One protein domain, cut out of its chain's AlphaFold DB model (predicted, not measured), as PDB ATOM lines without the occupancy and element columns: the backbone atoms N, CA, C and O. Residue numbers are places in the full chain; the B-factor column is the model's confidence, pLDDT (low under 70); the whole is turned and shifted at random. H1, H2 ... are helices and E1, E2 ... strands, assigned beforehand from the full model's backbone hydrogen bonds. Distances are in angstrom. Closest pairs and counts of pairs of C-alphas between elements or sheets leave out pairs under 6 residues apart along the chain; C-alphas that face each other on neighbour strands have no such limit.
ATOM      1  N   VAL A   3     -20.463  43.056  11.839       82.69
ATOM      2  CA  VAL A   3     -19.550  42.732  12.948       82.69
ATOM      3  C   VAL A   3     -18.290  42.091  12.379       82.69
ATOM      4  O   VAL A   3     -18.364  41.188  11.552       82.69
ATOM      5  N   SER A   4     -17.121  42.550  12.825       81.00
ATOM      6  CA  SER A   4     -15.849  41.911  12.472       81.00
ATOM      7  C   SER A   4     -15.774  40.501  13.059       81.00
ATOM      8  O   SER A   4     -16.162  40.297  14.212       81.00
ATOM      9  N   VAL A   5     -15.187  39.554  12.318       80.56
ATOM     10  CA  VAL A   5     -14.948  38.172  12.783       80.56
ATOM     11  C   VAL A   5     -14.301  38.110  14.177       80.56
ATOM     12  O   VAL A   5     -14.672  37.268  14.989       80.56
ATOM     13  N   GLN A   6     -13.385  39.023  14.507       80.50
ATOM     14  CA  GLN A   6     -12.690  39.038  15.808       80.50
ATOM     15  C   GLN A   6     -13.564  39.503  16.980       80.50
ATOM     16  O   GLN A   6     -13.197  39.320  18.136       80.50
ATOM     17  N   SER A   7     -14.692  40.151  16.695       83.25
ATOM     18  CA  SER A   7     -15.630  40.671  17.697       83.25
ATOM     19  C   SER A   7     -16.881  39.798  17.836       83.25
ATOM     20  O   SER A   7     -17.839  40.197  18.503       83.25
ATOM     21  N   ILE A   8     -16.897  38.617  17.208       85.06
ATOM     22  CA  ILE A   8     -17.989  37.654  17.347       85.06
ATOM     23  C   ILE A   8     -18.078  37.201  18.810       85.06
ATOM     24  O   ILE A   8     -17.081  36.915  19.470       85.06
ATOM     25  N   ARG A   9     -19.309  37.154  19.313       83.12
ATOM     26  CA  ARG A   9     -19.698  36.703  20.652       83.12
ATOM     27  C   ARG A   9     -20.806  35.670  20.470       83.12
ATOM     28  O   ARG A   9     -21.373  35.592  19.383       83.12
ATOM     29  N   SER A  10     -21.136  34.907  21.509       82.25
ATOM     30  CA  SER A  10     -22.206  33.899  21.446       82.25
ATOM     31  C   SER A  10     -23.545  34.480  20.981       82.25
ATOM     32  O   SER A  10     -24.239  33.859  20.192       82.25
ATOM     33  N   GLU A  11     -23.860  35.717  21.369       81.75
ATOM     34  CA  GLU A  11     -25.061  36.451  20.937       81.75
ATOM     35  C   GLU A  11     -25.130  36.732  19.423       81.75
ATOM     36  O   GLU A  11     -26.202  36.992  18.885       81.75
ATOM     37  N   HIS A  12     -23.996  36.667  18.722       81.00
ATOM     38  CA  HIS A  12     -23.915  36.850  17.274       81.00
ATOM     39  C   HIS A  12     -24.018  35.527  16.502       81.00
ATOM     40  O   HIS A  12     -24.038  35.546  15.271       81.00
ATOM     41  N   LEU A  13     -24.047  34.388  17.200       80.00
ATOM     42  CA  LEU A  13     -24.102  33.065  16.594       80.00
ATOM     43  C   LEU A  13     -25.545  32.578  16.532       80.00
ATOM     44  O   LEU A  13     -26.275  32.601  17.521       80.00
ATOM     45  N   PHE A  14     -25.944  32.097  15.359       81.31
ATOM     46  CA  PHE A  14     -27.214  31.408  15.215       81.31
ATOM     47  C   PHE A  14     -27.043  29.948  15.634       81.31
ATOM     48  O   PHE A  14     -26.570  29.116  14.858       81.31
ATOM     49  N   GLU A  15     -27.398  29.644  16.880       77.75
ATOM     50  CA  GLU A  15     -27.433  28.271  17.375       77.75
ATOM     51  C   GLU A  15     -28.726  27.587  16.923       77.75
ATOM     52  O   GLU A  15     -29.838  27.973  17.285       77.75
ATOM     53  N   ILE A  16     -28.568  26.562  16.088       78.12
ATOM     54  CA  ILE A  16     -29.665  25.744  15.580       78.12
ATOM     55  C   ILE A  16     -29.707  24.465  16.407       78.12
ATOM     56  O   ILE A  16     -28.860  23.587  16.244       78.12
ATOM     57  N   ASN A  17     -30.727  24.335  17.253       83.50
ATOM     58  CA  ASN A  17     -31.081  23.061  17.862       83.50
ATOM     59  C   ASN A  17     -32.273  22.455  17.110       83.50
ATOM     60  O   ASN A  17     -33.366  23.024  17.083       83.50
ATOM     61  N   ALA A  18     -32.055  21.296  16.486       79.44
ATOM     62  CA  ALA A  18     -33.080  20.608  15.708       79.44
ATOM     63  C   ALA A  18     -34.308  20.243  16.553       79.44
ATOM     64  O   ALA A  18     -35.435  20.354  16.073       79.44
ATOM     65  N   GLU A  19     -34.103  19.853  17.811       83.12
ATOM     66  CA  GLU A  19     -35.190  19.475  18.712       83.12
ATOM     67  C   GLU A  19     -36.048  20.697  19.064       83.12
ATOM     68  O   GLU A  19     -37.270  20.669  18.922       83.12
ATOM     69  N   GLU A  20     -35.402  21.814  19.385       82.19
ATOM     70  CA  GLU A  20     -36.069  23.071  19.728       82.19
ATOM     71  C   GLU A  20     -36.835  23.670  18.537       82.19
ATOM     72  O   GLU A  20     -37.972  24.125  18.680       82.19
ATOM     73  N   ILE A  21     -36.253  23.608  17.334       80.81
ATOM     74  CA  ILE A  21     -36.921  24.050  16.105       80.81
ATOM     75  C   ILE A  21     -38.102  23.139  15.791       80.81
ATOM     76  O   ILE A  21     -39.191  23.641  15.529       80.81
ATOM     77  N   SER A  22     -37.933  21.816  15.864       78.12
ATOM     78  CA  SER A  22     -39.028  20.882  15.592       78.12
ATOM     79  C   SER A  22     -40.231  21.121  16.510       78.12
ATOM     80  O   SER A  22     -41.362  21.179  16.030       78.12
ATOM     81  N   GLN A  23     -39.998  21.363  17.804       80.75
ATOM     82  CA  GLN A  23     -41.059  21.686  18.757       80.75
ATOM     83  C   GLN A  23     -41.743  23.018  18.425       80.75
ATOM     84  O   GLN A  23     -42.971  23.103  18.467       80.75
ATOM     85  N   GLN A  24     -40.981  24.049  18.053       76.94
ATOM     86  CA  GLN A  24     -41.544  25.350  17.676       76.94
ATOM     87  C   GLN A  24     -42.363  25.287  16.383       76.94
ATOM     88  O   GLN A  24     -43.436  25.885  16.321       76.94
ATOM     89  N   LEU A  25     -41.910  24.534  15.379       72.81
ATOM     90  CA  LEU A  25     -42.648  24.346  14.128       72.81
ATOM     91  C   LEU A  25     -43.942  23.555  14.365       72.81
ATOM     92  O   LEU A  25     -45.008  23.972  13.914       72.81
ATOM     93  N   VAL A  26     -43.894  22.476  15.151       74.25
ATOM     94  CA  VAL A  26     -45.101  21.713  15.516       74.25
ATOM     95  C   VAL A  26     -46.080  22.552  16.346       74.25
ATOM     96  O   VAL A  26     -47.286  22.370  16.230       74.25
ATOM     97  N   THR A  27     -45.598  23.489  17.163       74.38
ATOM     98  CA  THR A  27     -46.477  24.341  17.981       74.38
ATOM     99  C   THR A  27     -47.113  25.472  17.167       74.38
ATOM    100  O   THR A  27     -48.287  25.772  17.364       74.38
ATOM    101  N   ASN A  28     -46.359  26.088  16.251       67.56
ATOM    102  CA  ASN A  28     -46.773  27.336  15.598       67.56
ATOM    103  C   ASN A  28     -47.316  27.159  14.174       67.56
ATOM    104  O   ASN A  28     -48.095  27.991  13.731       67.56
ATOM    105  N   SER A  29     -46.919  26.107  13.455       61.56
ATOM    106  CA  SER A  29     -47.240  25.924  12.023       61.56
ATOM    107  C   SER A  29     -48.051  24.658  11.729       61.56
ATOM    108  O   SER A  29     -48.172  24.215  10.587       61.56
ATOM    109  N   PHE A  30     -48.602  24.048  12.780       65.44
ATOM    110  CA  PHE A  30     -49.402  22.840  12.674       65.44
ATOM    111  C   PHE A  30     -50.872  23.179  12.436       65.44
ATOM    112  O   PHE A  30     -51.559  23.702  13.315       65.44
ATOM    113  N   MET A  31     -51.369  22.816  11.256       60.47
ATOM    114  CA  MET A  31     -52.791  22.861  10.939       60.47
ATOM    115  C   MET A  31     -53.346  21.441  10.817       60.47
ATOM    116  O   MET A  31     -52.908  20.645   9.985       60.47
ATOM    117  N   ILE A  32     -54.342  21.114  11.648       59.34
ATOM    118  CA  ILE A  32     -55.144  19.899  11.466       59.34
ATOM    119  C   ILE A  32     -56.260  20.230  10.479       59.34
ATOM    120  O   ILE A  32     -57.160  21.007  10.800       59.34
ATOM    121  N   ASN A  33     -56.237  19.614   9.300       56.41
ATOM    122  CA  ASN A  33     -57.358  19.689   8.372       56.41
ATOM    123  C   ASN A  33     -58.432  18.662   8.775       56.41
ATOM    124  O   ASN A  33     -58.206  17.456   8.708       56.41
ATOM    125  N   TYR A  34     -59.598  19.141   9.212       56.78
ATOM    126  CA  TYR A  34     -60.738  18.297   9.597       56.78
ATOM    127  C   TYR A  34     -61.738  18.058   8.451       56.78
ATOM    128  O   TYR A  34     -62.666  17.264   8.618       56.78
ATOM    129  N   GLU A  35     -61.578  18.727   7.305       58.16
ATOM    130  CA  GLU A  35     -62.539  18.687   6.192       58.16
ATOM    131  C   GLU A  35     -62.260  17.556   5.192       58.16
ATOM    132  O   GLU A  35     -63.184  17.073   4.535       58.16
ATOM    133  N   TYR A  36     -61.020  17.060   5.108       49.38
ATOM    134  CA  TYR A  36     -60.690  15.918   4.254       49.38
ATOM    135  C   TYR A  36     -60.918  14.593   4.990       49.38
ATOM    136  O   TYR A  36     -60.204  14.212   5.915       49.38
ATOM    137  N   GLY A  37     -61.983  13.899   4.587       52.44
ATOM    138  CA  GLY A  37     -62.513  12.711   5.246       52.44
ATOM    139  C   GLY A  37     -61.473  11.657   5.653       52.44
ATOM    140  O   GLY A  37     -60.881  10.988   4.814       52.44
ATOM    141  N   LYS A  38     -61.426  11.411   6.969       53.59
ATOM    142  CA  LYS A  38     -60.978  10.181   7.656       53.59
ATOM    143  C   LYS A  38     -59.478   9.923   7.876       53.59
ATOM    144  O   LYS A  38     -59.164   8.817   8.312       53.59
ATOM    145  N   SER A  39     -58.589  10.906   7.754       54.97
ATOM    146  CA  SER A  39     -57.229  10.794   8.317       54.97
ATOM    147  C   SER A  39     -56.739  12.108   8.918       54.97
ATOM    148  O   SER A  39     -57.097  13.185   8.455       54.97
ATOM    149  N   ARG A  40     -55.924  12.014   9.979       53.91
ATOM    150  CA  ARG A  40     -55.157  13.142  10.530       53.91
ATOM    151  C   ARG A  40     -53.957  13.399   9.620       53.91
ATOM    152  O   ARG A  40     -52.834  13.054   9.982       53.91
ATOM    153  N   ASP A  41     -54.199  13.945   8.438       55.22
ATOM    154  CA  ASP A  41     -53.102  14.344   7.566       55.22
ATOM    155  C   ASP A  41     -52.510  15.647   8.107       55.22
ATOM    156  O   ASP A  41     -53.197  16.659   8.259       55.22
ATOM    157  N   ILE A  42     -51.235  15.579   8.487       61.72
ATOM    158  CA  ILE A  42     -50.477  16.724   8.982       61.72
ATOM    159  C   ILE A  42     -50.152  17.593   7.773       61.72
ATOM    160  O   ILE A  42     -49.327  17.210   6.942       61.72
ATOM    161  N   ILE A  43     -50.805  18.748   7.671       66.31
ATOM    162  CA  ILE A  43     -50.467  19.758   6.672       66.31
ATOM    163  C   ILE A  43     -49.598  20.796   7.373       66.31
ATOM    164  O   ILE A  43     -50.012  21.417   8.351       66.31
ATOM    165  N   TYR A  44     -48.371  20.936   6.884       67.38
ATOM    166  CA  TYR A  44     -47.474  21.999   7.304       67.38
ATOM    167  C   TYR A  44     -47.809  23.261   6.518       67.38
ATOM    168  O   TYR A  44     -47.839  23.230   5.285       67.38
ATOM    169  N   ASP A  45     -48.053  24.355   7.231       75.75
ATOM    170  CA  ASP A  45     -48.146  25.676   6.621       75.75
ATOM    171  C   ASP A  45     -46.729  26.201   6.361       75.75
ATOM    172  O   ASP A  45     -46.038  26.673   7.264       75.75
ATOM    173  N   TYR A  46     -46.267  26.045   5.122       77.12
ATOM    174  CA  TYR A  46     -44.917  26.446   4.734       77.12
ATOM    175  C   TYR A  46     -44.700  27.960   4.817       77.12
ATOM    176  O   TYR A  46     -43.569  28.373   5.083       77.12
ATOM    177  N   ASP A  47     -45.750  28.769   4.657       78.44
ATOM    178  CA  ASP A  47     -45.643  30.229   4.716       78.44
ATOM    179  C   ASP A  47     -45.383  30.680   6.163       78.44
ATOM    180  O   ASP A  47     -44.498  31.503   6.423       78.44
ATOM    181  N   GLU A  48     -46.073  30.070   7.130       77.88
ATOM    182  CA  GLU A  48     -45.832  30.301   8.561       77.88
ATOM    183  C   GLU A  48     -44.451  29.790   9.007       77.88
ATOM    184  O   GLU A  48     -43.744  30.459   9.770       77.88
ATOM    185  N   ILE A  49     -44.011  28.636   8.493       79.75
ATOM    186  CA  ILE A  49     -42.659  28.111   8.759       79.75
ATOM    187  C   ILE A  49     -41.594  29.092   8.256       79.75
ATOM    188  O   ILE A  49     -40.647  29.410   8.987       79.75
ATOM    189  N   GLU A  50     -41.741  29.585   7.024       82.00
ATOM    190  CA  GLU A  50     -40.813  30.550   6.439       82.00
ATOM    191  C   GLU A  50     -40.783  31.842   7.260       82.00
ATOM    192  O   GLU A  50     -39.701  32.343   7.586       82.00
ATOM    193  N   LEU A  51     -41.950  32.353   7.656       83.50
ATOM    194  CA  LEU A  51     -42.062  33.572   8.449       83.50
ATOM    195  C   LEU A  51     -41.341  33.444   9.800       83.50
ATOM    196  O   LEU A  51     -40.567  34.332  10.181       83.50
ATOM    197  N   VAL A  52     -41.537  32.330  10.510       80.69
ATOM    198  CA  VAL A  52     -40.891  32.064  11.807       80.69
ATOM    199  C   VAL A  52     -39.369  31.980  11.665       80.69
ATOM    200  O   VAL A  52     -38.634  32.596  12.448       80.69
ATOM    201  N   LEU A  53     -38.876  31.254  10.658       81.19
ATOM    202  CA  LEU A  53     -37.437  31.112  10.410       81.19
ATOM    203  C   LEU A  53     -36.802  32.437   9.983       81.19
ATOM    204  O   LEU A  53     -35.739  32.811  10.488       81.19
ATOM    205  N   ARG A  54     -37.470  33.188   9.106       84.12
ATOM    206  CA  ARG A  54     -37.005  34.493   8.635       84.12
ATOM    207  C   ARG A  54     -36.906  35.494   9.778       84.12
ATOM    208  O   ARG A  54     -35.897  36.192   9.883       84.12
ATOM    209  N   ASN A  55     -37.899  35.523  10.663       82.81
ATOM    210  CA  ASN A  55     -37.860  36.370  11.849       82.81
ATOM    211  C   ASN A  55     -36.672  36.006  12.740       82.81
ATOM    212  O   ASN A  55     -35.927  36.901  13.134       82.81
ATOM    213  N   LYS A  56     -36.406  34.719  12.983       77.88
ATOM    214  CA  LYS A  56     -35.225  34.296  13.756       77.88
ATOM    215  C   LYS A  56     -33.909  34.760  13.130       77.88
ATOM    216  O   LYS A  56     -33.078  35.320  13.835       77.88
ATOM    217  N   ILE A  57     -33.738  34.583  11.822       80.75
ATOM    218  CA  ILE A  57     -32.485  34.917  11.124       80.75
ATOM    219  C   ILE A  57     -32.284  36.438  11.011       80.75
ATOM    220  O   ILE A  57     -31.157  36.923  11.079       80.75
ATOM    221  N   SER A  58     -33.368  37.211  10.887       78.31
ATOM    222  CA  SER A  58     -33.305  38.662  10.643       78.31
ATOM    223  C   SER A  58     -32.628  39.484  11.748       78.31
ATOM    224  O   SER A  58     -32.177  40.598  11.487       78.31
ATOM    225  N   HIS A  59     -32.523  38.943  12.964       77.31
ATOM    226  CA  HIS A  59     -31.914  39.630  14.105       77.31
ATOM    227  C   HIS A  59     -30.382  39.535  14.124       77.31
ATOM    228  O   HIS A  59     -29.736  40.266  14.877       77.31
ATOM    229  N   PHE A  60     -29.785  38.661  13.307       81.50
ATOM    230  CA  PHE A  60     -28.345  38.430  13.342       81.50
ATOM    231  C   PHE A  60     -27.571  39.469  12.523       81.50
ATOM    232  O   PHE A  60     -27.973  39.829  11.411       81.50
ATOM    233  N   PRO A  61     -26.437  39.970  13.045       81.50
ATOM    234  CA  PRO A  61     -25.563  40.840  12.279       81.50
ATOM    235  C   PRO A  61     -24.838  40.061  11.177       81.50
ATOM    236  O   PRO A  61     -24.532  38.880  11.315       81.50
ATOM    237  N   MET A  62     -24.501  40.755  10.093       80.75
ATOM    238  CA  MET A  62     -23.678  40.190   9.026       80.75
ATOM    239  C   MET A  62     -22.209  40.206   9.457       80.75
ATOM    240  O   MET A  62     -21.743  41.189  10.037       80.75
ATOM    241  N   ILE A  63     -21.476  39.128   9.187       81.38
ATOM    242  CA  ILE A  63     -20.065  39.014   9.563       81.38
ATOM    243  C   ILE A  63     -19.195  39.560   8.426       81.38
ATOM    244  O   ILE A  63     -19.320  39.116   7.287       81.38
ATOM    245  N   ASP A  64     -18.308  40.507   8.736       78.94
ATOM    246  CA  ASP A  64     -17.303  41.019   7.796       78.94
ATOM    247  C   ASP A  64     -16.069  40.112   7.776       78.94
ATOM    248  O   ASP A  64     -15.312  40.045   8.752       78.94
ATOM    249  N   THR A  65     -15.872  39.426   6.650       74.88
ATOM    250  CA  THR A  65     -14.744  38.522   6.398       74.88
ATOM    251  C   THR A  65     -13.589  39.173   5.636       74.88
ATOM    252  O   THR A  65     -12.558  38.528   5.465       74.88
ATOM    253  N   GLU A  66     -13.713  40.421   5.174       69.88
ATOM    254  CA  GLU A  66     -12.677  41.068   4.350       69.88
ATOM    255  C   GLU A  66     -11.391  41.338   5.141       69.88
ATOM    256  O   GLU A  66     -10.290  41.323   4.591       69.88
TER     257      GLU A  66
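This is residues 3 to 66 of the 101 residues of the protein "Hypothetical protein" of Rotaria magnacalcarata (UniProt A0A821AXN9). The model is a long, narrow, open loop of chain that runs out along a rod and back again: residues 3 to 17 and helix H1 make the way out, a small hairpin of strands E1 and E2 makes the turn at the far end, and helix H2 and strand E3 make the way back. The loop is drawn together at its other end, where residues 3 to 4 pair beside E3, while H1 and H2 only come near each other partway along; the tip of the hairpin, residues 34 to 39, sticks out. The printed part has 64 residues, with two named helices and three named strands in the order H1, E1, E2, H2, E3; the class is mixed, and the one sheet is the antiparallel pair E1 - E2. The whole is extended, with a radius of gyration of the C-alphas of 17.3 A and spans of 57 by 20 by 14 A.

Residues 3 to 4 pair, parallel, with residues 63 to 64 of E3, residues 62 to 64; E3 pairs with no named strand. H1, residues 18 to 28, is close but not clearly touching H2, residues 46 to 58, with 2 pairs of C-alphas within 8 A. Their closest C-alphas, those of Leu 25 and Ile 49, are 6.6 A apart, and the helices run opposite ways at a steep tilt of 55 degrees. E1, residues 30 to 32, and E2, residues 42 to 44, form a hairpin of antiparallel strands, with 138 degrees between their directions. C-alphas 31 and 43 face each other at 5.8 A, and N 31 and O 43, 3.5 A apart, are within hydrogen-bond range. H1 is apart from E2, E1 is apart from H2, and E3 is apart from H1, E1, E2 and H2. In H1 and H2 every O i to N i+4 pair is within hydrogen-bond range.

Residues 3 to 17 hold no named element. H1 begins at C-alpha 18, at (-33.080, 20.608, 15.708), and is 15.3 A long. E1, 6.6 A, and E2, 6.3 A, follow. H2, the longest helix, begins at C-alpha 46, at (-44.917, 26.446, 4.734), and is 17.9 A long. E3, 6.5 A, ends at C-alpha 64, at (-17.303, 41.019, 7.796).

The two C-alphas farthest apart, those of Lys 38 and Glu 66, are 57.4 A apart, while those of Val 3 and Glu 66, the first and last printed, are 11.1 A apart. The printed part has no cut. The links H1 to E1, E2 to H2 and H2 to E3 are tight, and the link E1 to E2, 9 residues, is short. The mean pLDDT of the printed part is 74.2; residues 28 to 44 and residue 66 are under 70.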